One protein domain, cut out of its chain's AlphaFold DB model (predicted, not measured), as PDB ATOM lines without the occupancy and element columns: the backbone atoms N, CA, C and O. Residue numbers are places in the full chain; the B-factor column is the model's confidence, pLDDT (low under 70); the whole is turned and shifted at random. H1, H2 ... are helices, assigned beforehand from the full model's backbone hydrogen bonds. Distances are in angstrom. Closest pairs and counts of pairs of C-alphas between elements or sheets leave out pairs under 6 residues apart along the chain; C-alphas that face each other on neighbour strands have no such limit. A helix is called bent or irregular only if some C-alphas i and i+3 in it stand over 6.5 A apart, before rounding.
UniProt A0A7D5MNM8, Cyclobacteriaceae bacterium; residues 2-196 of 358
ATOM      1  N   GLN A   2      68.374 103.721  71.077       85.88
ATOM      2  CA  GLN A   2      68.195 104.354  72.399       85.88
ATOM      3  C   GLN A   2      68.727 105.799  72.470       85.88
ATOM      4  O   GLN A   2      67.967 106.700  72.800       85.88
ATOM      5  N   LEU A   3      69.968 106.044  72.028       89.19
ATOM      6  CA  LEU A   3      70.556 107.394  71.989       89.19
ATOM      7  C   LEU A   3      69.758 108.404  71.142       89.19
ATOM      8  O   LEU A   3      69.603 109.553  71.554       89.19
ATOM      9  N   LEU A   4      69.236 107.981  69.982       89.88
ATOM     10  CA  LEU A   4      68.397 108.824  69.117       89.88
ATOM     11  C   LEU A   4      67.052 109.137  69.774       89.88
ATOM     12  O   LEU A   4      66.538 110.238  69.612       89.88
ATOM     13  N   ASN A   5      66.488 108.179  70.514       89.25
ATOM     14  CA  ASN A   5      65.224 108.362  71.217       89.25
ATOM     15  C   ASN A   5      65.368 109.352  72.378       89.25
ATOM     16  O   ASN A   5      64.548 110.255  72.508       89.25
ATOM     17  N   SER A   6      66.437 109.227  73.168       92.00
ATOM     18  CA  SER A   6      66.709 110.115  74.305       92.00
ATOM     19  C   SER A   6      67.004 111.561  73.898       92.00
ATOM     20  O   SER A   6      66.798 112.463  74.699       92.00
ATOM     21  N   ASN A   7      67.470 111.792  72.666       93.50
ATOM     22  CA  ASN A   7      67.863 113.116  72.171       93.50
ATOM     23  C   ASN A   7      67.030 113.567  70.963       93.50
ATOM     24  O   ASN A   7      67.512 114.344  70.138       93.50
ATOM     25  N   TRP A   8      65.812 113.039  70.817       94.12
ATOM     26  CA  TRP A   8      65.035 113.166  69.588       94.12
ATOM     27  C   TRP A   8      64.795 114.620  69.163       94.12
ATOM     28  O   TRP A   8      64.398 115.468  69.961       94.12
ATOM     29  N   ARG A   9      64.973 114.883  67.864       93.19
ATOM     30  CA  ARG A   9      64.554 116.115  67.190       93.19
ATOM     31  C   ARG A   9      63.963 115.749  65.839       93.19
ATOM     32  O   ARG A   9      64.583 115.000  65.088       93.19
ATOM     33  N   ASP A  10      62.831 116.343  65.475       93.25
ATOM     34  CA  ASP A  10      62.180 116.078  64.180       93.25
ATOM     35  C   ASP A  10      63.073 116.411  62.977       93.25
ATOM     36  O   ASP A  10      62.924 115.841  61.896       93.25
ATOM     37  N   SER A  11      64.063 117.289  63.165       91.31
ATOM     38  CA  SER A  11      65.094 117.563  62.165       91.31
ATOM     39  C   SER A  11      65.892 116.323  61.751       91.31
ATOM     40  O   SER A  11      66.436 116.315  60.651       91.31
ATOM     41  N   PHE A  12      65.957 115.288  62.592       94.94
ATOM     42  CA  PHE A  12      66.686 114.052  62.307       94.94
ATOM     43  C   PHE A  12      65.955 113.135  61.328       94.94
ATOM     44  O   PHE A  12      66.612 112.339  60.666       94.94
ATOM     45  N   ILE A  13      64.628 113.257  61.194       94.88
ATOM     46  CA  ILE A  13      63.815 112.350  60.368       94.88
ATOM     47  C   ILE A  13      64.371 112.247  58.947       94.88
ATOM     48  O   ILE A  13      64.537 111.144  58.439       94.88
ATOM     49  N   ILE A  14      64.701 113.381  58.325       93.81
ATOM     50  CA  ILE A  14      65.178 113.409  56.936       93.81
ATOM     51  C   ILE A  14      66.485 112.622  56.795       93.81
ATOM     52  O   ILE A  14      66.569 111.770  55.922       93.81
ATOM     53  N   GLY A  15      67.468 112.846  57.675       94.44
ATOM     54  CA  GLY A  15      68.746 112.122  57.623       94.44
ATOM     55  C   GLY A  15      68.613 110.626  57.928       94.44
ATOM     56  O   GLY A  15      69.381 109.808  57.430       94.44
ATOM     57  N   ILE A  16      67.613 110.242  58.721       95.00
ATOM     58  CA  ILE A  16      67.330 108.837  59.034       95.00
ATOM     59  C   ILE A  16      66.637 108.148  57.848       95.00
ATOM     60  O   ILE A  16      67.003 107.022  57.514       95.00
ATOM     61  N   ILE A  17      65.694 108.821  57.178       95.75
ATOM     62  CA  ILE A  17      65.082 108.334  55.929       95.75
ATOM     63  C   ILE A  17      66.135 108.219  54.825       95.75
ATOM     64  O   ILE A  17      66.167 107.222  54.112       95.75
ATOM     65  N   ASP A  18      67.004 109.217  54.709       94.69
ATOM     66  CA  ASP A  18      68.126 109.225  53.776       94.69
ATOM     67  C   ASP A  18      69.002 107.976  53.948       94.69
ATOM     68  O   ASP A  18      69.154 107.177  53.023       94.69
ATOM     69  N   CYS A  19      69.454 107.726  55.181       95.31
ATOM     70  CA  CYS A  19      70.199 106.523  55.540       95.31
ATOM     71  C   CYS A  19      69.427 105.239  55.197       95.31
ATOM     72  O   CYS A  19      69.998 104.297  54.648       95.31
ATOM     73  N   TYR A  20      68.127 105.203  55.482       96.38
ATOM     74  CA  TYR A  20      67.273 104.050  55.226       96.38
ATOM     75  C   TYR A  20      67.158 103.704  53.736       96.38
ATOM     76  O   TYR A  20      67.423 102.565  53.347       96.38
ATOM     77  N   LEU A  21      66.827 104.681  52.888       96.38
ATOM     78  CA  LEU A  21      66.692 104.472  51.444       96.38
ATOM     79  C   LEU A  21      68.042 104.197  50.774       96.38
ATOM     80  O   LEU A  21      68.115 103.393  49.841       96.38
ATOM     81  N   ASN A  22      69.115 104.824  51.263       94.81
ATOM     82  CA  ASN A  22      70.451 104.607  50.726       94.81
ATOM     83  C   ASN A  22      70.992 103.200  51.055       94.81
ATOM     84  O   ASN A  22      71.785 102.635  50.310       94.81
ATOM     85  N   ASN A  23      70.515 102.596  52.147       94.56
ATOM     86  CA  ASN A  23      70.884 101.245  52.574       94.56
ATOM     87  C   ASN A  23      69.819 100.188  52.234       94.56
ATOM     88  O   ASN A  23      69.843  99.098  52.808       94.56
ATOM     89  N   TRP A  24      68.907 100.468  51.293       94.81
ATOM     90  CA  TRP A  24      67.787  99.577  50.948       94.81
ATOM     91  C   TRP A  24      68.208  98.140  50.618       94.81
ATOM     92  O   TRP A  24      67.505  97.176  50.928       94.81
ATOM     93  N   GLU A  25      69.378  97.990  49.999       90.88
ATOM     94  CA  GLU A  25      69.924  96.703  49.568       90.88
ATOM     95  C   GLU A  25      70.949  96.111  50.548       90.88
ATOM     96  O   GLU A  25      71.641  95.175  50.177       90.88
ATOM     97  N   THR A  26      71.082  96.615  51.781       91.19
ATOM     98  CA  THR A  26      72.055  96.086  52.757       91.19
ATOM     99  C   THR A  26      71.781  94.626  53.153       91.19
ATOM    100  O   THR A  26      70.629  94.207  53.292       91.19
ATOM    101  N   GLU A  27      72.846  93.861  53.418       89.06
ATOM    102  CA  GLU A  27      72.752  92.500  53.971       89.06
ATOM    103  C   GLU A  27      72.248  92.504  55.424       89.06
ATOM    104  O   GLU A  27      71.606  91.553  55.873       89.06
ATOM    105  N   ASN A  28      72.472  93.596  56.168       91.62
ATOM    106  CA  ASN A  28      72.048  93.726  57.562       91.62
ATOM    107  C   ASN A  28      70.554  94.088  57.668       91.62
ATOM    108  O   ASN A  28      70.163  95.155  58.157       91.62
ATOM    109  N   ARG A  29      69.701  93.170  57.202       91.25
ATOM    110  CA  ARG A  29      68.241  93.326  57.172       91.25
ATOM    111  C   ARG A  29      67.649  93.587  58.552       91.25
ATOM    112  O   ARG A  29      66.725  94.382  58.667       91.25
ATOM    113  N   THR A  30      68.202  92.991  59.607       93.56
ATOM    114  CA  THR A  30      67.742  93.220  60.985       93.56
ATOM    115  C   THR A  30      67.882  94.684  61.399       93.56
ATOM    116  O   THR A  30      66.959  95.247  61.986       93.56
ATOM    117  N   SER A  31      69.012  95.322  61.083       93.44
ATOM    118  CA  SER A  31      69.220  96.737  61.417       93.44
ATOM    119  C   SER A  31      68.341  97.651  60.572       93.44
ATOM    120  O   SER A  31      67.775  98.606  61.102       93.44
ATOM    121  N   LEU A  32      68.172  97.328  59.286       94.69
ATOM    122  CA  LEU A  32      67.299  98.082  58.391       94.69
ATOM    123  C   LEU A  32      65.820  97.983  58.813       94.69
ATOM    124  O   LEU A  32      65.134  98.998  58.834       94.69
ATOM    125  N   ASN A  33      65.353  96.804  59.243       94.75
ATOM    126  CA  ASN A  33      64.005  96.608  59.802       94.75
ATOM    127  C   ASN A  33      63.777  97.465  61.054       94.75
ATOM    128  O   ASN A  33      62.786  98.184  61.137       94.75
ATOM    129  N   ARG A  34      64.731  97.466  61.996       94.62
ATOM    130  CA  ARG A  34      64.659  98.325  63.194       94.62
ATOM    131  C   ARG A  34      64.623  99.812  62.838       94.62
ATOM    132  O   ARG A  34      63.976 100.595  63.527       94.62
ATOM    133  N   LEU A  35      65.342 100.212  61.790       95.06
ATOM    134  CA  LEU A  35      65.319 101.579  61.272       95.06
ATOM    135  C   LEU A  35      63.953 101.923  60.667       95.06
ATOM    136  O   LEU A  35      63.430 102.992  60.967       95.06
ATOM    137  N   ALA A  36      63.357 101.015  59.889       95.12
ATOM    138  CA  ALA A  36      62.021 101.179  59.316       95.12
ATOM    139  C   ALA A  36      60.941 101.338  60.398       95.12
ATOM    140  O   ALA A  36      60.140 102.270  60.335       95.12
ATOM    141  N   GLU A  37      60.952 100.473  61.418       94.62
ATOM    142  CA  GLU A  37      60.038 100.546  62.568       94.62
ATOM    143  C   GLU A  37      60.176 101.888  63.291       94.62
ATOM    144  O   GLU A  37      59.187 102.597  63.488       94.62
ATOM    145  N   PHE A  38      61.415 102.286  63.595       95.25
ATOM    146  CA  PHE A  38      61.706 103.557  64.247       95.25
ATOM    147  C   PHE A  38      61.231 104.757  63.414       95.25
ATOM    148  O   PHE A  38      60.579 105.656  63.945       95.25
ATOM    149  N   ILE A  39      61.502 104.777  62.103       95.38
ATOM    150  CA  ILE A  39      60.991 105.813  61.191       95.38
ATOM    151  C   ILE A  39      59.459 105.846  61.239       95.38
ATOM    152  O   ILE A  39      58.879 106.921  61.387       95.38
ATOM    153  N   GLY A  40      58.800 104.688  61.160       94.62
ATOM    154  CA  GLY A  40      57.342 104.578  61.200       94.62
ATOM    155  C   GLY A  40      56.735 105.155  62.481       94.62
ATOM    156  O   GLY A  40      55.772 105.923  62.411       94.62
ATOM    157  N   GLU A  41      57.310 104.845  63.644       94.75
ATOM    158  CA  GLU A  41      56.900 105.427  64.931       94.75
ATOM    159  C   GLU A  41      57.039 106.953  64.935       94.75
ATOM    160  O   GLU A  41      56.107 107.670  65.313       94.75
ATOM    161  N   LYS A  42      58.180 107.469  64.466       95.81
ATOM    162  CA  LYS A  42      58.453 108.911  64.449       95.81
ATOM    163  C   LYS A  42      57.581 109.671  63.460       95.81
ATOM    164  O   LYS A  42      57.112 110.757  63.785       95.81
ATOM    165  N   LEU A  43      57.282 109.094  62.301       95.25
ATOM    166  CA  LEU A  43      56.367 109.693  61.328       95.25
ATOM    167  C   LEU A  43      54.927 109.742  61.842       95.25
ATOM    168  O   LEU A  43      54.235 110.735  61.611       95.25
ATOM    169  N   LYS A  44      54.466 108.714  62.566       94.38
ATOM    170  CA  LYS A  44      53.133 108.725  63.192       94.38
ATOM    171  C   LYS A  44      52.996 109.883  64.182       94.38
ATOM    172  O   LYS A  44      52.001 110.598  64.115       94.38
ATOM    173  N   ALA A  45      54.013 110.098  65.018       94.56
ATOM    174  CA  ALA A  45      54.048 111.180  66.004       94.56
ATOM    175  C   ALA A  45      54.328 112.576  65.406       94.56
ATOM    176  O   ALA A  45      54.093 113.584  66.070       94.56
ATOM    177  N   TYR A  46      54.833 112.652  64.171       96.00
ATOM    178  CA  TYR A  46      55.175 113.917  63.526       96.00
ATOM    179  C   TYR A  46      53.929 114.741  63.166       96.00
ATOM    180  O   TYR A  46      53.088 114.284  62.386       96.00
ATOM    181  N   ASN A  47      53.870 115.975  63.680       94.31
ATOM    182  CA  ASN A  47      52.788 116.950  63.458       94.31
ATOM    183  C   ASN A  47      53.278 118.265  62.818       94.31
ATOM    184  O   ASN A  47      52.565 119.267  62.823       94.31
ATOM    185  N   GLY A  48      54.512 118.298  62.309       94.38
ATOM    186  CA  GLY A  48      55.069 119.489  61.671       94.38
ATOM    187  C   GLY A  48      54.624 119.675  60.213       94.38
ATOM    188  O   GLY A  48      53.906 118.867  59.628       94.38
ATOM    189  N   ASN A  49      55.094 120.759  59.595       94.06
ATOM    190  CA  ASN A  49      54.694 121.177  58.247       94.06
ATOM    191  C   ASN A  49      55.754 120.914  57.160       94.06
ATOM    192  O   ASN A  49      55.619 121.416  56.046       94.06
ATOM    193  N   ARG A  50      56.822 120.154  57.443       93.94
ATOM    194  CA  ARG A  50      57.858 119.896  56.431       93.94
ATOM    195  C   ARG A  50      57.308 118.984  55.339       93.94
ATOM    196  O   ARG A  50      57.073 117.799  55.578       93.94
ATOM    197  N   ASN A  51      57.194 119.530  54.128       92.75
ATOM    198  CA  ASN A  51      56.620 118.857  52.961       92.75
ATOM    199  C   ASN A  51      57.198 117.459  52.723       92.75
ATOM    200  O   ASN A  51      56.431 116.517  52.601       92.75
ATOM    201  N   THR A  52      58.525 117.290  52.738       93.38
ATOM    202  CA  THR A  52      59.169 115.983  52.505       93.38
ATOM    203  C   THR A  52      58.792 114.931  53.549       93.38
ATOM    204  O   THR A  52      58.565 113.775  53.207       93.38
ATOM    205  N   ILE A  53      58.693 115.318  54.826       95.44
ATOM    206  CA  ILE A  53      58.329 114.390  55.907       95.44
ATOM    207  C   ILE A  53      56.861 113.983  55.761       95.44
ATOM    208  O   ILE A  53      56.536 112.800  55.847       95.44
ATOM    209  N   ASN A  54      55.987 114.949  55.474       95.94
ATOM    210  CA  ASN A  54      54.568 114.696  55.233       95.94
ATOM    211  C   ASN A  54      54.348 113.847  53.976       95.94
ATOM    212  O   ASN A  54      53.539 112.924  53.988       95.94
ATOM    213  N   ALA A  55      55.118 114.094  52.918       95.06
ATOM    214  CA  ALA A  55      55.101 113.306  51.698       95.06
ATOM    215  C   ALA A  55      55.497 111.849  51.962       95.06
ATOM    216  O   ALA A  55      54.775 110.940  51.559       95.06
ATOM    217  N   PHE A  56      56.582 111.613  52.703       94.81
ATOM    218  CA  PHE A  56      56.994 110.262  53.080       94.81
ATOM    219  C   PHE A  56      55.952 109.577  53.981       94.81
ATOM    220  O   PHE A  56      55.595 108.426  53.742       94.81
ATOM    221  N   LYS A  57      55.402 110.298  54.971       95.38
ATOM    222  CA  LYS A  57      54.328 109.814  55.859       95.38
ATOM    223  C   LYS A  57      53.097 109.361  55.069       95.38
ATOM    224  O   LYS A  57      52.588 108.271  55.313       95.38
ATOM    225  N   ASN A  58      52.654 110.161  54.100       95.38
ATOM    226  CA  ASN A  58      51.486 109.862  53.263       95.38
ATOM    227  C   ASN A  58      51.723 108.683  52.308       95.38
ATOM    228  O   ASN A  58      50.776 108.029  51.877       95.38
ATOM    229  N   ASN A  59      52.986 108.398  51.999       95.44
ATOM    230  CA  ASN A  59      53.413 107.386  51.040       95.44
ATOM    231  C   ASN A  59      54.082 106.170  51.707       95.44
ATOM    232  O   ASN A  59      54.746 105.390  51.028       95.44
ATOM    233  N   LEU A  60      53.893 105.974  53.019       93.81
ATOM    234  CA  LEU A  60      54.633 104.986  53.818       93.81
ATOM    235  C   LEU A  60      54.576 103.558  53.247       93.81
ATOM    236  O   LEU A  60      55.561 102.831  53.329       93.81
ATOM    237  N   LYS A  61      53.457 103.176  52.614       95.38
ATOM    238  CA  LYS A  61      53.279 101.859  51.972       95.38
ATOM    239  C   LYS A  61      54.336 101.545  50.906       95.38
ATOM    240  O   LYS A  61      54.665 100.383  50.706       95.38
ATOM    241  N   TYR A  62      54.877 102.562  50.234       97.06
ATOM    242  CA  TYR A  62      55.906 102.393  49.206       97.06
ATOM    243  C   TYR A  62      57.301 102.187  49.797       97.06
ATOM    244  O   TYR A  62      58.221 101.817  49.079       97.06
ATOM    245  N   PHE A  63      57.471 102.393  51.100       95.56
ATOM    246  CA  PHE A  63      58.751 102.249  51.787       95.56
ATOM    247  C   PHE A  63      58.756 101.068  52.761       95.56
ATOM    248  O   PHE A  63      59.622 101.004  53.633       95.56
ATOM    249  N   ASP A  64      57.816 100.131  52.617       93.19
ATOM    250  CA  ASP A  64      57.831  98.850  53.323       93.19
ATOM    251  C   ASP A  64      58.971  97.957  52.801       93.19
ATOM    252  O   ASP A  64      59.134  97.791  51.593       93.19
ATOM    253  N   LEU A  65      59.764  97.365  53.699       89.75
ATOM    254  CA  LEU A  65      60.931  96.556  53.313       89.75
ATOM    255  C   LEU A  65      60.593  95.245  52.606       89.75
ATOM    256  O   LEU A  65      61.480  94.651  51.991       89.75
ATOM    257  N   LYS A  66      59.360  94.748  52.724       90.50
ATOM    258  CA  LYS A  66      58.967  93.480  52.108       90.50
ATOM    259  C   LYS A  66      58.666  93.658  50.629       90.50
ATOM    260  O   LYS A  66      59.006  92.776  49.846       90.50
ATOM    261  N   ASN A  67      57.982  94.740  50.257       94.31
ATOM    262  CA  ASN A  67      57.524  94.936  48.880       94.31
ATOM    263  C   ASN A  67      57.237  96.393  48.480       94.31
ATOM    264  O   ASN A  67      56.622  96.606  47.437       94.31
ATOM    265  N   GLY A  68      57.615  97.396  49.273       96.44
ATOM    266  CA  GLY A  68      57.247  98.787  49.007       96.44
ATOM    267  C   GLY A  68      57.775  99.307  47.665       96.44
ATOM    268  O   GLY A  68      57.044  99.955  46.914       96.44
ATOM    269  N   ASP A  69      59.013  98.951  47.331       96.81
ATOM    270  CA  ASP A  69      59.652  99.200  46.036       96.81
ATOM    271  C   ASP A  69      58.896  98.539  44.871       96.81
ATOM    272  O   ASP A  69      58.633  99.183  43.851       96.81
ATOM    273  N   LEU A  70      58.481  97.281  45.044       97.50
ATOM    274  CA  LEU A  70      57.679  96.544  44.065       97.50
ATOM    275  C   LEU A  70      56.306  97.189  43.862       97.50
ATOM    276  O   LEU A  70      55.870  97.386  42.727       97.50
ATOM    277  N   VAL A  71      55.617  97.517  44.957       97.81
ATOM    278  CA  VAL A  71      54.300  98.166  44.928       97.81
ATOM    279  C   VAL A  71      54.403  99.495  44.189       97.81
ATOM    280  O   VAL A  71      53.600  99.760  43.294       97.81
ATOM    281  N   PHE A  72      55.415 100.303  44.503       98.25
ATOM    282  CA  PHE A  72      55.565 101.613  43.889       98.25
ATOM    283  C   PHE A  72      55.925 101.542  42.404       98.25
ATOM    284  O   PHE A  72      55.278 102.209  41.598       98.25
ATOM    285  N   GLY A  73      56.890 100.701  42.017       97.94
ATOM    286  CA  GLY A  73      57.255 100.529  40.606       97.94
ATOM    287  C   GLY A  73      56.078 100.048  39.755       97.94
ATOM    288  O   GLY A  73      55.837 100.579  38.671       97.94
ATOM    289  N   ASN A  74      55.273  99.121  40.285       97.62
ATOM    290  CA  ASN A  74      54.051  98.657  39.626       97.62
ATOM    291  C   ASN A  74      52.991  99.761  39.498       97.62
ATOM    292  O   ASN A  74      52.367  99.893  38.446       97.62
ATOM    293  N   GLU A  75      52.763 100.550  40.551       97.19
ATOM    294  CA  GLU A  75      51.795 101.650  40.505       97.19
ATOM    295  C   GLU A  75      52.235 102.769  39.550       97.19
ATOM    296  O   GLU A  75      51.397 103.299  38.820       97.19
ATOM    297  N   LEU A  76      53.527 103.110  39.510       96.88
ATOM    298  CA  LEU A  76      54.078 104.059  38.535       96.88
ATOM    299  C   LEU A  76      53.825 103.590  37.102       96.88
ATOM    300  O   LEU A  76      53.345 104.365  36.274       96.88
ATOM    301  N   ALA A  77      54.103 102.312  36.835       95.94
ATOM    302  CA  ALA A  77      53.871 101.701  35.536       95.94
ATOM    303  C   ALA A  77      52.393 101.778  35.128       95.94
ATOM    304  O   ALA A  77      52.087 102.198  34.015       95.94
ATOM    305  N   LEU A  78      51.473 101.445  36.038       94.94
ATOM    306  CA  LEU A  78      50.028 101.505  35.786       94.94
ATOM    307  C   LEU A  78      49.513 102.932  35.558       94.94
ATOM    308  O   LEU A  78      48.578 103.128  34.787       94.94
ATOM    309  N   LYS A  79      50.118 103.931  36.209       94.06
ATOM    310  CA  LYS A  79      49.779 105.350  36.021       94.06
ATOM    311  C   LYS A  79      50.367 105.951  34.744       94.06
ATOM    312  O   LYS A  79      50.118 107.123  34.479       94.06
ATOM    313  N   ASN A  80      51.149 105.188  33.975       90.44
ATOM    314  CA  ASN A  80      51.890 105.680  32.813       90.44
ATOM    315  C   ASN A  80      52.781 106.899  33.112       90.44
ATOM    316  O   ASN A  80      53.066 107.693  32.221       90.44
ATOM    317  N   ALA A  81      53.252 107.022  34.355       93.12
ATOM    318  CA  ALA A  81      54.276 107.997  34.699       93.12
ATOM    319  C   ALA A  81      55.629 107.540  34.133       93.12
ATOM    320  O   ALA A  81      55.913 106.337  34.101       93.12
ATOM    321  N   THR A  82      56.460 108.492  33.709       92.81
ATOM    322  CA  THR A  82      57.852 108.202  33.331       92.81
ATOM    323  C   THR A  82      58.639 107.783  34.569       92.81
ATOM    324  O   THR A  82      58.401 108.304  35.667       92.81
ATOM    325  N   ILE A  83      59.572 106.835  34.439       95.44
ATOM    326  CA  ILE A  83      60.293 106.334  35.621       95.44
ATOM    327  C   ILE A  83      61.149 107.432  36.276       95.44
ATOM    328  O   ILE A  83      61.299 107.457  37.498       95.44
ATOM    329  N   LYS A  84      61.638 108.401  35.494       93.19
ATOM    330  CA  LYS A  84      62.410 109.550  35.995       93.19
ATOM    331  C   LYS A  84      61.592 110.467  36.915       93.19
ATOM    332  O   LYS A  84      62.154 111.121  37.788       93.19
ATOM    333  N   GLU A  85      60.266 110.487  36.781       93.62
ATOM    334  CA  GLU A  85      59.374 111.277  37.638       93.62
ATOM    335  C   GLU A  85      59.015 110.588  38.966       93.62
ATOM    336  O   GLU A  85      58.224 111.125  39.744       93.62
ATOM    337  N   ALA A  86      59.601 109.429  39.282       96.56
ATOM    338  CA  ALA A  86      59.274 108.658  40.482       96.56
ATOM    339  C   ALA A  86      59.360 109.476  41.789       96.56
ATOM    340  O   ALA A  86      58.446 109.435  42.612       96.56
ATOM    341  N   THR A  87      60.421 110.264  41.981       96.12
ATOM    342  CA  THR A  87      60.570 111.131  43.168       96.12
ATOM    343  C   THR A  87      59.524 112.240  43.203       96.12
ATOM    344  O   THR A  87      58.961 112.514  44.263       96.12
ATOM    345  N   LYS A  88      59.195 112.826  42.048       95.44
ATOM    346  CA  LYS A  88      58.161 113.859  41.895       95.44
ATOM    347  C   LYS A  88      56.770 113.324  42.239       95.44
ATOM    348  O   LYS A  88      56.032 114.001  42.947       95.44
ATOM    349  N   VAL A  89      56.434 112.101  41.820       95.75
ATOM    350  CA  VAL A  89      55.169 111.429  42.187       95.75
ATOM    351  C   VAL A  89      55.046 111.255  43.704       95.75
ATOM    352  O   VAL A  89      53.951 111.358  44.253       95.75
ATOM    353  N   LEU A  90      56.169 111.027  44.388       95.44
ATOM    354  CA  LEU A  90      56.225 110.903  45.843       95.44
ATOM    355  C   LEU A  90      56.399 112.242  46.568       95.44
ATOM    356  O   LEU A  90      56.453 112.236  47.795       95.44
ATOM    357  N   SER A  91      56.502 113.369  45.856       94.62
ATOM    358  CA  SER A  91      56.855 114.682  46.420       94.62
ATOM    359  C   SER A  91      58.151 114.655  47.251       94.62
ATOM    360  O   SER A  91      58.250 115.277  48.313       94.62
ATOM    361  N   LEU A  92      59.149 113.907  46.772       93.88
ATOM    362  CA  LEU A  92      60.475 113.760  47.374       93.88
ATOM    363  C   LEU A  92      61.541 114.575  46.622       93.88
ATOM    364  O   LEU A  92      61.334 114.925  45.458       93.88
ATOM    365  N   PRO A  93      62.697 114.861  47.255       94.00
ATOM    366  CA  PRO A  93      63.822 115.497  46.578       94.00
ATOM    367  C   PRO A  93      64.271 114.705  45.345       94.00
ATOM    368  O   PRO A  93      64.413 113.486  45.399       94.00
ATOM    369  N   GLU A  94      64.546 115.406  44.245       94.31
ATOM    370  CA  GLU A  94      64.941 114.776  42.979       94.31
ATOM    371  C   GLU A  94      66.244 113.971  43.116       94.31
ATOM    372  O   GLU A  94      66.373 112.880  42.565       94.31
ATOM    373  N   THR A  95      67.178 114.463  43.938       93.44
ATOM    374  CA  THR A  95      68.476 113.827  44.213       93.44
ATOM    375  C   THR A  95      68.353 112.424  44.807       93.44
ATOM    376  O   THR A  95      69.235 111.589  44.593       93.44
ATOM    377  N   TRP A  96      67.249 112.128  45.498       95.19
ATOM    378  CA  TRP A  96      67.002 110.812  46.090       95.19
ATOM    379  C   TRP A  96      66.757 109.738  45.044       95.19
ATOM    380  O   TRP A  96      66.881 108.559  45.358       95.19
ATOM    381  N   PHE A  97      66.467 110.117  43.795       97.00
ATOM    382  CA  PHE A  97      66.326 109.160  42.706       97.00
ATOM    383  C   PHE A  97      67.581 108.303  42.532       97.00
ATOM    384  O   PHE A  97      67.466 107.173  42.089       97.00
ATOM    385  N   SER A  98      68.761 108.796  42.923       95.69
ATOM    386  CA  SER A  98      70.030 108.051  42.892       95.69
ATOM    387  C   SER A  98      70.145 106.924  43.934       95.69
ATOM    388  O   SER A  98      71.088 106.136  43.888       95.69
ATOM    389  N   TYR A  99      69.207 106.812  44.881       95.88
ATOM    390  CA  TYR A  99      69.315 105.857  45.989       95.88
ATOM    391  C   TYR A  99      68.994 104.421  45.555       95.88
ATOM    392  O   TYR A  99      68.085 104.224  44.744       95.88
ATOM    393  N   PRO A 100      69.640 103.392  46.142       94.69
ATOM    394  CA  PRO A 100      69.391 101.986  45.813       94.69
ATOM    395  C   PRO A 100      67.924 101.547  45.908       94.69
ATOM    396  O   PRO A 100      67.517 100.666  45.156       94.69
ATOM    397  N   TYR A 101      67.104 102.184  46.753       97.00
ATOM    398  CA  TYR A 101      65.648 101.997  46.740       97.00
ATOM    399  C   TYR A 101      65.051 102.143  45.326       97.00
ATOM    400  O   TYR A 101      64.341 101.255  44.848       97.00
ATOM    401  N   PHE A 102      65.399 103.216  44.607       97.56
ATOM    402  CA  PHE A 102      64.879 103.456  43.260       97.56
ATOM    403  C   PHE A 102      65.428 102.468  42.231       97.56
ATOM    404  O   PHE A 102      64.735 102.185  41.258       97.56
ATOM    405  N   SER A 103      66.580 101.832  42.477       96.19
ATOM    406  CA  SER A 103      67.026 100.712  41.640       96.19
ATOM    407  C   SER A 103      66.003  99.577  41.614       96.19
ATOM    408  O   SER A 103      65.828  98.949  40.570       96.19
ATOM    409  N   LYS A 104      65.362  99.264  42.746       95.44
ATOM    410  CA  LYS A 104      64.362  98.190  42.814       95.44
ATOM    411  C   LYS A 104      63.011  98.629  42.258       95.44
ATOM    412  O   LYS A 104      62.376  97.853  41.545       95.44
ATOM    413  N   VAL A 105      62.629  99.889  42.479       98.19
ATOM    414  CA  VAL A 105      61.453 100.509  41.839       98.19
ATOM    415  C   VAL A 105      61.564 100.435  40.314       98.19
ATOM    416  O   VAL A 105      60.619 100.020  39.650       98.19
ATOM    417  N   MET A 106      62.735 100.768  39.762       98.25
ATOM    418  CA  MET A 106      63.040 100.676  38.331       98.25
ATOM    419  C   MET A 106      62.870  99.250  37.793       98.25
ATOM    420  O   MET A 106      62.268  99.056  36.739       98.25
ATOM    421  N   VAL A 107      63.345  98.239  38.526       97.00
ATOM    422  CA  VAL A 107      63.172  96.831  38.134       97.00
ATOM    423  C   VAL A 107      61.694  96.435  38.115       97.00
ATOM    424  O   VAL A 107      61.238  95.846  37.136       97.00
ATOM    425  N   ALA A 108      60.928  96.793  39.148       97.75
ATOM    426  CA  ALA A 108      59.497  96.500  39.206       97.75
ATOM    427  C   ALA A 108      58.708  97.211  38.096       97.75
ATOM    428  O   ALA A 108      57.840  96.610  37.464       97.75
ATOM    429  N   TYR A 109      59.050  98.472  37.818       98.12
ATOM    430  CA  TYR A 109      58.476  99.244  36.717       98.12
ATOM    431  C   TYR A 109      58.705  98.554  35.366       98.12
ATOM    432  O   TYR A 109      57.759  98.358  34.601       98.12
ATOM    433  N   TYR A 110      59.946  98.129  35.100       97.50
ATOM    434  CA  TYR A 110      60.293  97.376  33.894       97.50
ATOM    435  C   TYR A 110      59.471  96.088  33.785       97.50
ATOM    436  O   TYR A 110      58.820  95.852  32.767       97.50
ATOM    437  N   ASP A 111      59.457  95.270  34.843       95.75
ATOM    438  CA  ASP A 111      58.794  93.962  34.828       95.75
ATOM    439  C   ASP A 111      57.283  94.100  34.556       95.75
ATOM    440  O   ASP A 111      56.684  93.248  33.891       95.75
ATOM    441  N   LYS A 112      56.676  95.209  35.004       96.12
ATOM    442  CA  LYS A 112      55.268  95.527  34.753       96.12
ATOM    443  C   LYS A 112      54.983  95.969  33.318       96.12
ATOM    444  O   LYS A 112      53.915  95.637  32.803       96.12
ATOM    445  N   LYS A 113      55.902  96.702  32.684       94.44
ATOM    446  CA  LYS A 113      55.732  97.275  31.338       94.44
ATOM    447  C   LYS A 113      56.422  96.509  30.215       94.44
ATOM    448  O   LYS A 113      56.348  96.947  29.074       94.44
ATOM    449  N   GLN A 114      57.077  95.384  30.498       88.75
ATOM    450  CA  GLN A 114      57.963  94.697  29.548       88.75
ATOM    451  C   GLN A 114      57.383  94.511  28.129       88.75
ATOM    452  O   GLN A 114      58.133  94.567  27.166       88.75
ATOM    453  N   ASN A 115      56.066  94.383  27.947       88.06
ATOM    454  CA  ASN A 115      55.442  94.259  26.619       88.06
ATOM    455  C   ASN A 115      55.553  95.520  25.725       88.06
ATOM    456  O   ASN A 115      55.290  95.438  24.530       88.06
ATOM    457  N   GLU A 116      55.961  96.671  26.265       90.12
ATOM    458  CA  GLU A 116      56.092  97.963  25.568       90.12
ATOM    459  C   GLU A 116      57.569  98.352  25.362       90.12
ATOM    460  O   GLU A 116      57.986  99.484  25.617       90.12
ATOM    461  N   LEU A 117      58.389  97.393  24.915       89.81
ATOM    462  CA  LEU A 117      59.853  97.492  24.954       89.81
ATOM    463  C   LEU A 117      60.426  98.763  24.305       89.81
ATOM    464  O   LEU A 117      61.341  99.363  24.861       89.81
ATOM    465  N   SER A 118      59.889  99.185  23.155       89.00
ATOM    466  CA  SER A 118      60.398 100.365  22.438       89.00
ATOM    467  C   SER A 118      60.289 101.643  23.272       89.00
ATOM    468  O   SER A 118      61.257 102.391  23.354       89.00
ATOM    469  N   ASN A 119      59.139 101.875  23.912       89.94
ATOM    470  CA  ASN A 119      58.921 103.062  24.746       89.94
ATOM    471  C   ASN A 119      59.755 102.991  26.030       89.94
ATOM    472  O   ASN A 119      60.241 104.009  26.515       89.94
ATOM    473  N   LEU A 120      59.942 101.780  26.564       94.06
ATOM    474  CA  LEU A 120      60.752 101.577  27.758       94.06
ATOM    475  C   LEU A 120      62.225 101.902  27.531       94.06
ATOM    476  O   LEU A 120      62.833 102.475  28.425       94.06
ATOM    477  N   ILE A 121      62.804 101.547  26.381       95.19
ATOM    478  CA  ILE A 121      64.223 101.828  26.109       95.19
ATOM    479  C   ILE A 121      64.503 103.332  26.229       95.19
ATOM    480  O   ILE A 121      65.426 103.718  26.944       95.19
ATOM    481  N   ASP A 122      63.674 104.162  25.592       92.06
ATOM    482  CA  ASP A 122      63.872 105.613  25.565       92.06
ATOM    483  C   ASP A 122      63.631 106.244  26.965       92.06
ATOM    484  O   ASP A 122      64.400 107.105  27.402       92.06
ATOM    485  N   ASP A 123      62.624 105.777  27.724       93.88
ATOM    486  CA  ASP A 123      62.383 106.229  29.113       93.88
ATOM    487  C   ASP A 123      63.566 105.861  30.033       93.88
ATOM    488  O   ASP A 123      64.114 106.706  30.754       93.88
ATOM    489  N   PHE A 124      64.032 104.610  29.952       97.19
ATOM    490  CA  PHE A 124      65.120 104.114  30.791       97.19
ATOM    491  C   PHE A 124      66.482 104.701  30.451       97.19
ATOM    492  O   PHE A 124      67.288 104.847  31.366       97.19
ATOM    493  N   GLU A 125      66.759 105.070  29.201       95.81
ATOM    494  CA  GLU A 125      68.013 105.750  28.871       95.81
ATOM    495  C   GLU A 125      68.172 107.030  29.705       95.81
ATOM    496  O   GLU A 125      69.182 107.215  30.388       95.81
ATOM    497  N   SER A 126      67.134 107.869  29.739       94.00
ATOM    498  CA  SER A 126      67.154 109.116  30.510       94.00
ATOM    499  C   SER A 126      67.203 108.882  32.027       94.00
ATOM    500  O   SER A 126      67.818 109.655  32.771       94.00
ATOM    501  N   ALA A 127      66.558 107.813  32.495       97.00
ATOM    502  CA  ALA A 127      66.493 107.464  33.904       97.00
ATOM    503  C   ALA A 127      67.823 106.905  34.416       97.00
ATOM    504  O   ALA A 127      68.277 107.301  35.486       97.00
ATOM    505  N   LEU A 128      68.486 106.030  33.657       97.69
ATOM    506  CA  LEU A 128      69.788 105.473  34.028       97.69
ATOM    507  C   LEU A 128      70.871 106.564  34.076       97.69
ATOM    508  O   LEU A 128      71.656 106.594  35.028       97.69
ATOM    509  N   ASP A 129      70.850 107.517  33.134       95.19
ATOM    510  CA  ASP A 129      71.737 108.694  33.146       95.19
ATOM    511  C   ASP A 129      71.568 109.547  34.411       95.19
ATOM    512  O   ASP A 129      72.536 110.105  34.936       95.19
ATOM    513  N   PHE A 130      70.336 109.654  34.912       95.12
ATOM    514  CA  PHE A 130      70.040 110.414  36.121       95.12
ATOM    515  C   PHE A 130      70.353 109.625  37.403       95.12
ATOM    516  O   PHE A 130      70.870 110.193  38.365       95.12
ATOM    517  N   HIS A 131      70.099 108.314  37.405       96.56
ATOM    518  CA  HIS A 131      70.308 107.432  38.552       96.56
ATOM    519  C   HIS A 131      71.794 107.194  38.869       96.56
ATOM    520  O   HIS A 131      72.168 107.134  40.039       96.56
ATOM    521  N   LYS A 132      72.647 107.085  37.837       93.88
ATOM    522  CA  LYS A 132      74.117 106.954  37.946       93.88
ATOM    523  C   LYS A 132      74.599 105.810  38.852       93.88
ATOM    524  O   LYS A 132      75.610 105.944  39.541       93.88
ATOM    525  N   ASN A 133      73.914 104.667  38.830       94.56
ATOM    526  CA  ASN A 133      74.289 103.487  39.610       94.56
ATOM    527  C   ASN A 133      74.641 102.300  38.703       94.56
ATOM    528  O   ASN A 133      73.808 101.810  37.939       94.56
ATOM    529  N   SER A 134      75.864 101.782  38.834       94.69
ATOM    530  CA  SER A 134      76.353 100.666  38.016       94.69
ATOM    531  C   SER A 134      75.556  99.371  38.198       94.69
ATOM    532  O   SER A 134      75.393  98.612  37.245       94.69
ATOM    533  N   ASN A 135      75.054  99.094  39.402       95.12
ATOM    534  CA  ASN A 135      74.314  97.860  39.681       95.12
ATOM    535  C   ASN A 135      72.932  97.918  39.027       95.12
ATOM    536  O   ASN A 135      72.475  96.945  38.433       95.12
ATOM    537  N   THR A 136      72.290  99.081  39.068       96.75
ATOM    538  CA  THR A 136      71.016  99.324  38.383       96.75
ATOM    539  C   THR A 136      71.164  99.232  36.877       96.75
ATOM    540  O   THR A 136      70.366  98.545  36.242       96.75
ATOM    541  N   ASN A 137      72.224  99.826  36.317       97.75
ATOM    542  CA  ASN A 137      72.558  99.681  34.902       97.75
ATOM    543  C   ASN A 137      72.638  98.198  34.519       97.75
ATOM    544  O   ASN A 137      71.932  97.763  33.614       97.75
ATOM    545  N   LYS A 138      73.406  97.396  35.271       97.94
ATOM    546  CA  LYS A 138      73.519  95.942  35.061       97.94
ATOM    547  C   LYS A 138      72.168  95.228  35.112       97.94
ATOM    548  O   LYS A 138      71.895  94.397  34.249       97.94
ATOM    549  N   ARG A 139      71.304  95.559  36.076       97.00
ATOM    550  CA  ARG A 139      69.970  94.943  36.228       97.00
ATOM    551  C   ARG A 139      69.051  95.247  35.050       97.00
ATOM    552  O   ARG A 139      68.408  94.347  34.525       97.00
ATOM    553  N   ILE A 140      68.978  96.511  34.653       97.94
ATOM    554  CA  ILE A 140      68.023  96.974  33.646       97.94
ATOM    555  C   ILE A 140      68.489  96.604  32.237       97.94
ATOM    556  O   ILE A 140      67.736  96.016  31.464       97.94
ATOM    557  N   VAL A 141      69.750  96.879  31.909       98.44
ATOM    558  CA  VAL A 141      70.305  96.603  30.579       98.44
ATOM    559  C   VAL A 141      70.335  95.100  30.288       98.44
ATOM    560  O   VAL A 141      70.026  94.698  29.169       98.44
ATOM    561  N   SER A 142      70.653  94.251  31.273       98.44
ATOM    562  CA  SER A 142      70.636  92.794  31.059       98.44
ATOM    563  C   SER A 142      69.241  92.283  30.690       98.44
ATOM    564  O   SER A 142      69.110  91.494  29.752       98.44
ATOM    565  N   LYS A 143      68.193  92.801  31.342       97.81
ATOM    566  CA  LYS A 143      66.799  92.509  30.991       97.81
ATOM    567  C   LYS A 143      66.458  92.965  29.569       97.81
ATOM    568  O   LYS A 143      65.945  92.152  28.799       97.81
ATOM    569  N   PHE A 144      66.825  94.193  29.187       98.44
ATOM    570  CA  PHE A 144      66.623  94.690  27.819       98.44
ATOM    571  C   PHE A 144      67.286  93.795  26.768       98.44
ATOM    572  O   PHE A 144      66.648  93.454  25.775       98.44
ATOM    573  N   ILE A 145      68.536  93.373  26.990       98.56
ATOM    574  CA  ILE A 145      69.263  92.496  26.059       98.56
ATOM    575  C   ILE A 145      68.562  91.146  25.916       98.56
ATOM    576  O   ILE A 145      68.308  90.699  24.798       98.56
ATOM    577  N   ILE A 146      68.221  90.501  27.035       98.00
ATOM    578  CA  ILE A 146      67.545  89.197  27.020       98.00
ATOM    579  C   ILE A 146      66.213  89.298  26.282       98.00
ATOM    580  O   ILE A 146      65.881  88.431  25.473       98.00
ATOM    581  N   GLN A 147      65.454  90.361  26.536       96.56
ATOM    582  CA  GLN A 147      64.166  90.547  25.898       96.56
ATOM    583  C   GLN A 147      64.293  90.859  24.402       96.56
ATOM    584  O   GLN A 147      63.588  90.249  23.602       96.56
ATOM    585  N   ALA A 148      65.206  91.750  24.012       97.31
ATOM    586  CA  ALA A 148      65.433  92.115  22.614       97.31
ATOM    587  C   ALA A 148      66.073  90.989  21.777       97.31
ATOM    588  O   ALA A 148      66.168  91.092  20.553       97.31
ATOM    589  N   ASN A 149      66.475  89.883  22.414       97.06
ATOM    590  CA  ASN A 149      66.913  88.676  21.716       97.06
ATOM    591  C   ASN A 149      65.769  87.873  21.099       97.06
ATOM    592  O   ASN A 149      66.017  86.975  20.295       97.06
ATOM    593  N   LYS A 150      64.518  88.170  21.459       95.25
ATOM    594  CA  LYS A 150      63.371  87.540  20.812       95.25
ATOM    595  C   LYS A 150      63.182  88.108  19.394       95.25
ATOM    596  O   LYS A 150      63.362  89.316  19.211       95.25
ATOM    597  N   PRO A 151      62.810  87.283  18.394       93.31
ATOM    598  CA  PRO A 151      62.713  87.717  16.999       93.31
ATOM    599  C   PRO A 151      61.808  88.934  16.768       93.31
ATOM    600  O   PRO A 151      62.131  89.780  15.937       93.31
ATOM    601  N   GLU A 152      60.715  89.064  17.523       94.31
ATOM    602  CA  GLU A 152      59.777  90.186  17.413       94.31
ATOM    603  C   GLU A 152      60.399  91.552  17.759       94.31
ATOM    604  O   GLU A 152      59.885  92.585  17.337       94.31
ATOM    605  N   TYR A 153      61.527  91.570  18.477       95.50
ATOM    606  CA  TYR A 153      62.235  92.785  18.886       95.50
ATOM    607  C   TYR A 153      63.555  93.001  18.135       95.50
ATOM    608  O   TYR A 153      64.342  93.862  18.526       95.50
ATOM    609  N   ALA A 154      63.805  92.271  17.042       92.69
ATOM    610  CA  ALA A 154      65.055  92.369  16.282       92.69
ATOM    611  C   ALA A 154      65.395  93.811  15.854       92.69
ATOM    612  O   ALA A 154      66.550  94.225  15.934       92.69
ATOM    613  N   ALA A 155      64.384  94.609  15.487       94.56
ATOM    614  CA  ALA A 155      64.553  96.014  15.103       94.56
ATOM    615  C   ALA A 155      65.056  96.924  16.244       94.56
ATOM    616  O   ALA A 155      65.551  98.018  15.984       94.56
ATOM    617  N   LEU A 156      64.948  96.490  17.504       95.88
ATOM    618  CA  LEU A 156      65.389  97.249  18.678       95.88
ATOM    619  C   LEU A 156      66.813  96.885  19.126       95.88
ATOM    620  O   LEU A 156      67.364  97.563  19.992       95.88
ATOM    621  N   GLN A 157      67.432  95.849  18.550       95.62
ATOM    622  CA  GLN A 157      68.744  95.366  18.998       95.62
ATOM    623  C   GLN A 157      69.842  96.427  18.881       95.62
ATOM    624  O   GLN A 157      70.701  96.495  19.756       95.62
ATOM    625  N   ASP A 158      69.823  97.275  17.847       93.50
ATOM    626  CA  ASP A 158      70.800  98.365  17.698       93.50
ATOM    627  C   ASP A 158      70.676  99.406  18.820       93.50
ATOM    628  O   ASP A 158      71.684  99.755  19.438       93.50
ATOM    629  N   LYS A 159      69.447  99.805  19.179       95.06
ATOM    630  CA  LYS A 159      69.206 100.682  20.336       95.06
ATOM    631  C   LYS A 159      69.683 100.042  21.644       95.06
ATOM    632  O   LYS A 159      70.340 100.689  22.455       95.06
ATOM    633  N   VAL A 160      69.386  98.757  21.850       97.44
ATOM    634  CA  VAL A 160      69.786  98.037  23.071       97.44
ATOM    635  C   VAL A 160      71.305  97.853  23.156       97.44
ATOM    636  O   VAL A 160      71.860  97.932  24.251       97.44
ATOM    637  N   LYS A 161      72.002  97.664  22.028       96.19
ATOM    638  CA  LYS A 161      73.474  97.663  21.999       96.19
ATOM    639  C   LYS A 161      74.036  99.000  22.451       96.19
ATOM    640  O   LYS A 161      74.875  99.004  23.347       96.19
ATOM    641  N   HIS A 162      73.537 100.104  21.899       94.44
ATOM    642  CA  HIS A 162      73.965 101.439  22.310       94.44
ATOM    643  C   HIS A 162      73.777 101.647  23.822       94.44
ATOM    644  O   HIS A 162      74.719 102.004  24.532       94.44
ATOM    645  N   LEU A 163      72.595 101.291  24.341       96.62
ATOM    646  CA  LEU A 163      72.294 101.332  25.774       96.62
ATOM    647  C   LEU A 163      73.303 100.505  26.594       96.62
ATOM    648  O   LEU A 163      73.802 100.957  27.626       96.62
ATOM    649  N   ALA A 164      73.636  99.298  26.131       97.50
ATOM    650  CA  ALA A 164      74.562  98.415  26.826       97.50
ATOM    651  C   ALA A 164      75.992  98.958  26.883       97.50
ATOM    652  O   ALA A 164      76.623  98.901  27.941       97.50
ATOM    653  N   PHE A 165      76.489  99.525  25.784       95.00
ATOM    654  CA  PHE A 165      77.811 100.149  25.748       95.00
ATOM    655  C   PHE A 165      77.878 101.405  26.611       95.00
ATOM    656  O   PHE A 165      78.836 101.566  27.366       95.00
ATOM    657  N   LYS A 166      76.842 102.246  26.563       95.75
ATOM    658  CA  LYS A 166      76.758 103.473  27.358       95.75
ATOM    659  C   LYS A 166      76.759 103.195  28.863       95.75
ATOM    660  O   LYS A 166      77.463 103.869  29.610       95.75
ATOM    661  N   PHE A 167      75.983 102.207  29.316       97.50
ATOM    662  CA  PHE A 167      75.705 102.019  30.745       97.50
ATOM    663  C   PHE A 167      76.471 100.881  31.430       97.50
ATOM    664  O   PHE A 167      76.566 100.887  32.661       97.50
ATOM    665  N   ILE A 168      77.014  99.918  30.677       97.25
ATOM    666  CA  ILE A 168      77.860  98.837  31.214       97.25
ATOM    667  C   ILE A 168      79.239  98.844  30.548       97.25
ATOM    668  O   ILE A 168      80.254  98.840  31.244       97.25
ATOM    669  N   GLY A 169      79.277  98.850  29.216       95.06
ATOM    670  CA  GLY A 169      80.502  98.810  28.417       95.06
ATOM    671  C   GLY A 169      80.638  97.549  27.562       95.06
ATOM    672  O   GLY A 169      79.740  96.710  27.490       95.06
ATOM    673  N   ASP A 170      81.791  97.409  26.905       93.31
ATOM    674  CA  ASP A 170      82.045  96.335  25.938       93.31
ATOM    675  C   ASP A 170      81.961  94.930  26.590       93.31
ATOM    676  O   ASP A 170      82.626  94.695  27.607       93.31
ATOM    677  N   PRO A 171      81.196  93.969  26.027       94.69
ATOM    678  CA  PRO A 171      81.110  92.596  26.542       94.69
ATOM    679  C   PRO A 171      82.427  91.806  26.532       94.69
ATOM    680  O   PRO A 171      82.529  90.813  27.258       94.69
ATOM    681  N   GLU A 172      83.444  92.218  25.764       90.56
ATOM    682  CA  GLU A 172      84.791  91.630  25.858       90.56
ATOM    683  C   GLU A 172      85.465  91.939  27.193       90.56
ATOM    684  O   GLU A 172      86.259  91.133  27.690       90.56
ATOM    685  N   ASN A 173      85.126  93.071  27.813       92.62
ATOM    686  CA  ASN A 173      85.627  93.396  29.132       92.62
ATOM    687  C   ASN A 173      84.822  92.639  30.199       92.62
ATOM    688  O   ASN A 173      83.807  93.097  30.722       92.62
ATOM    689  N   LYS A 174      85.299  91.444  30.555       92.69
ATOM    690  CA  LYS A 174      84.608  90.571  31.513       92.69
ATOM    691  C   LYS A 174      84.410  91.209  32.893       92.69
ATOM    692  O   LYS A 174      83.468  90.809  33.569       92.69
ATOM    693  N   SER A 175      85.255  92.159  33.314       94.25
ATOM    694  CA  SER A 175      85.165  92.754  34.653       94.25
ATOM    695  C   SER A 175      83.998  93.730  34.783       94.25
ATOM    696  O   SER A 175      83.295  93.702  35.791       94.25
ATOM    697  N   VAL A 176      83.717  94.541  33.755       95.00
ATOM    698  CA  VAL A 176      82.568  95.466  33.801       95.00
ATOM    699  C   VAL A 176      81.242  94.709  33.761       95.00
ATOM    700  O   VAL A 176      80.261  95.173  34.328       95.00
ATOM    701  N   TRP A 177      81.240  93.490  33.213       96.81
ATOM    702  CA  TRP A 177      80.110  92.554  33.216       96.81
ATOM    703  C   TRP A 177      80.133  91.532  34.364       96.81
ATOM    704  O   TRP A 177      79.328  90.601  34.359       96.81
ATOM    705  N   ALA A 178      81.047  91.662  35.331       94.56
ATOM    706  CA  ALA A 178      81.043  90.813  36.522       94.56
ATOM    707  C   ALA A 178      79.779  91.061  37.360       94.56
ATOM    708  O   ALA A 178      79.111  92.091  37.203       94.56
ATOM    709  N   ASP A 179      79.460  90.136  38.259       94.62
ATOM    710  CA  ASP A 179      78.372  90.331  39.210       94.62
ATOM    711  C   ASP A 179      78.642  91.518  40.151       94.62
ATOM    712  O   ASP A 179      79.647  92.232  40.064       94.62
ATOM    713  N   PHE A 180      77.658  91.827  40.987       92.25
ATOM    714  CA  PHE A 180      77.716  92.946  41.915       92.25
ATOM    715  C   PHE A 180      77.269  92.501  43.303       92.25
ATOM    716  O   PHE A 180      76.603  91.476  43.471       92.25
ATOM    717  N   PHE A 181      77.650  93.292  44.305       86.12
ATOM    718  CA  PHE A 181      77.298  93.042  45.695       86.12
ATOM    719  C   PHE A 181      75.776  92.897  45.855       86.12
ATOM    720  O   PHE A 181      75.016  93.721  45.347       86.12
ATOM    721  N   ASN A 182      75.338  91.839  46.540       88.06
ATOM    722  CA  ASN A 182      73.928  91.483  46.753       88.06
ATOM    723  C   ASN A 182      73.117  91.145  45.491       88.06
ATOM    724  O   ASN A 182      71.885  91.180  45.526       88.06
ATOM    725  N   ALA A 183      73.775  90.785  44.383       92.94
ATOM    726  CA  ALA A 183      73.092  90.191  43.238       92.94
ATOM    727  C   ALA A 183      72.479  88.830  43.608       92.94
ATOM    728  O   ALA A 183      73.157  87.937  44.122       92.94
ATOM    729  N   THR A 184      71.202  88.656  43.287       93.69
ATOM    730  CA  THR A 184      70.506  87.364  43.336       93.69
ATOM    731  C   THR A 184      71.049  86.409  42.273       93.69
ATOM    732  O   THR A 184      71.591  86.839  41.253       93.69
ATOM    733  N   ASP A 185      70.851  85.101  42.448       96.06
ATOM    734  CA  ASP A 185      71.292  84.105  41.457       96.06
ATOM    735  C   ASP A 185      70.647  84.318  40.084       96.06
ATOM    736  O   ASP A 185      71.285  84.124  39.047       96.06
ATOM    737  N   LYS A 186      69.401  84.805  40.071       95.94
ATOM    738  CA  LYS A 186      68.724  85.220  38.844       95.94
ATOM    739  C   LYS A 186      69.436  86.397  38.176       95.94
ATOM    740  O   LYS A 186      69.731  86.305  36.994       95.94
ATOM    741  N   GLU A 187      69.769  87.456  38.915       96.56
ATOM    742  CA  GLU A 187      70.500  88.611  38.363       96.56
ATOM    743  C   GLU A 187      71.888  88.213  37.836       96.56
ATOM    744  O   GLU A 187      72.304  88.693  36.782       96.56
ATOM    745  N   LYS A 188      72.593  87.301  38.521       97.44
ATOM    746  CA  LYS A 188      73.882  86.762  38.052       97.44
ATOM    747  C   LYS A 188      73.728  86.001  36.735       97.44
ATOM    748  O   LYS A 188      74.503  86.215  35.801       97.44
ATOM    749  N   SER A 189      72.722  85.130  36.655       97.62
ATOM    750  CA  SER A 189      72.405  84.365  35.446       97.62
ATOM    751  C   SER A 189      72.001  85.279  34.286       97.62
ATOM    752  O   SER A 189      72.539  85.152  33.184       97.62
ATOM    753  N   ASP A 190      71.124  86.252  34.549       97.88
ATOM    754  CA  ASP A 190      70.654  87.226  33.565       97.88
ATOM    755  C   ASP A 190      71.826  88.058  33.019       97.88
ATOM    756  O   ASP A 190      71.966  88.206  31.806       97.88
ATOM    757  N   LEU A 191      72.735  88.530  33.878       97.94
ATOM    758  CA  LEU A 191      73.904  89.301  33.449       97.94
ATOM    759  C   LEU A 191      74.855  88.479  32.566       97.94
ATOM    760  O   LEU A 191      75.317  88.960  31.527       97.94
ATOM    761  N   LEU A 192      75.121  87.223  32.943       96.75
ATOM    762  CA  LEU A 192      75.950  86.319  32.148       96.75
ATOM    763  C   LEU A 192      75.311  86.020  30.786       96.75
ATOM    764  O   LEU A 192      76.007  86.015  29.768       96.75
ATOM    765  N   ASN A 193      74.001  85.766  30.764       97.69
ATOM    766  CA  ASN A 193      73.255  85.488  29.543       97.69
ATOM    767  C   ASN A 193      73.221  86.714  28.621       97.69
ATOM    768  O   ASN A 193      73.576  86.616  27.447       97.69
ATOM    769  N   ALA A 194      72.899  87.888  29.168       98.44
ATOM    770  CA  ALA A 194      72.903  89.148  28.440       98.44
ATOM    771  C   ALA A 194      74.268  89.436  27.801       98.44
ATOM    772  O   ALA A 194      74.332  89.771  26.621       98.44
ATOM    773  N   ARG A 195      75.377  89.222  28.526       97.69
ATOM    774  CA  ARG A 195      76.721  89.396  27.953       97.69
ATOM    775  C   ARG A 195      76.959  88.484  26.748       97.69
ATOM    776  O   ARG A 195      77.533  88.925  25.756       97.69
ATOM    777  N   LYS A 196      76.544  87.213  26.832       96.50
ATOM    778  CA  LYS A 196      76.691  86.240  25.732       96.50
ATOM    779  C   LYS A 196      75.874  86.655  24.508       96.50
ATOM    780  O   LYS A 196      76.424  86.690  23.414       96.50
TER     781      LYS A 196
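Overview. This is residues 2 to 196 of the 358 residues of a protein of Cyclobacteriaceae bacterium (UniProt A0A7D5MNM8). This is an elongated, all-helix domain: a helical hairpin of H2 and H3 makes one end, with H1 off beyond it, and a bundle of nearly aligned helices makes the other. The long helix H9 folds back on itself as two arms; H6 packs on H9a, H7 and H8 pack on H9b, H10 and H11 carry the zigzag on, and H12 crosses H10. The printed part has 195 residues with twelve named helices, H1 to H12 in that order along the chain, and no named strand. It is compact, with a radius of gyration of the C-alphas of 18.2 A, and spans 59 by 33 by 23 A.

Arrangement. H1, residues 2 to 6, touches no helix. H2, residues 12 to 22, and H3, residues 29 to 45, form a helical hairpin and touch, their closest C-alphas being those of Tyr 20 and Leu 32, 6.8 A apart; they run opposite ways at 35.1 degrees, only just a steep tilt. H4, residues 51 to 58, only just touches H2, with 3 pairs of C-alphas within 8 A, the closest those of Ile 14 and Ile 53 at 7.0 A. H5, residues 60 to 63, meets H4 only through their link, and touches H6, residues 68 to 78, only at the corner, where the closest C-alphas, of Tyr 62 and Gly 68, are 3.9 A apart. H7 is residues 83 to 89 and H8 residues 94 to 98; they touch, with the C-alphas of Thr 87 and Glu 94 closest at 5.7 A. The hub is H9, residues 100 to 131, touching six other helices. By its hydrogen bonds it was assigned as one helix, but it is bent: C-alphas 115 and 118 are 8.9 A apart. Its arms, H9a, residues 100 to 115, and H9b, residues 118 to 131, run opposite ways at a shallow tilt of 6 degrees. H6 touches H9a at a steep tilt of 38 degrees, closest at the C-alphas of Gly 73 and Tyr 109, 4.3 A. H2 touches H9a only at their ends, closest at the C-alphas of Leu 21 and Tyr 101, 5.4 A. H7 touches H9b, closest at the C-alphas of Lys 84 and Ala 127, 5.0 A. H9b, H10, residues 134 to 148, and H11, residues 151 to 167, form an up-and-down bundle, each running against the one before. H10 and H11 touch, closest at the C-alphas of Asn 137 and Phe 167, 5.7 A, at a shallow tilt of 19 degrees. H12, residues 185 to 196, touches H10 at a steep tilt of 63 degrees, closest at the C-alphas of Ser 142 and Ala 194, 5.0 A. Every O i to N i+4 pair is within hydrogen-bond range in H1, H2, H3, H4, H6 and H12; the counts are 10 of 12 in H9a, 8 of 10 in H9b, 10 of 11 in H10, 8 of 13 in H11, 1 of 3 in H7 with 3 of 4 O i to N i+3 pairs, and 0 of 1 in H8 with 2 of 2, while H5 is too short for such a pair.

Along the chain. H1 begins at C-alpha 2, (68.195, 104.354, 72.399). From first to last C-alpha H3 measures 24.5 A, H9a 25.0 A, H9b 20.2 A, H10 20.7 A and H11 23.7 A. H9a begins at C-alpha 100, (69.391, 101.986, 45.813). H7, H9a and H11 are irregular: C-alphas 84 and 87 are 7.6 A apart, 112 and 115 8.2 A, 152 and 155 7.9 A. H11 has a kink of 55 degrees near residue 158. H12 ends at C-alpha 196, (76.691, 86.240, 25.732).

Size, cuts and confidence. The two C-alphas farthest apart, of Ser 6 and Pro 151, are 61.7 A apart. The printed part has no cut. The link from H11 to H12, residues 168 to 184, is long. The mean pLDDT of the printed part is 94.8, and no printed residue is under 70.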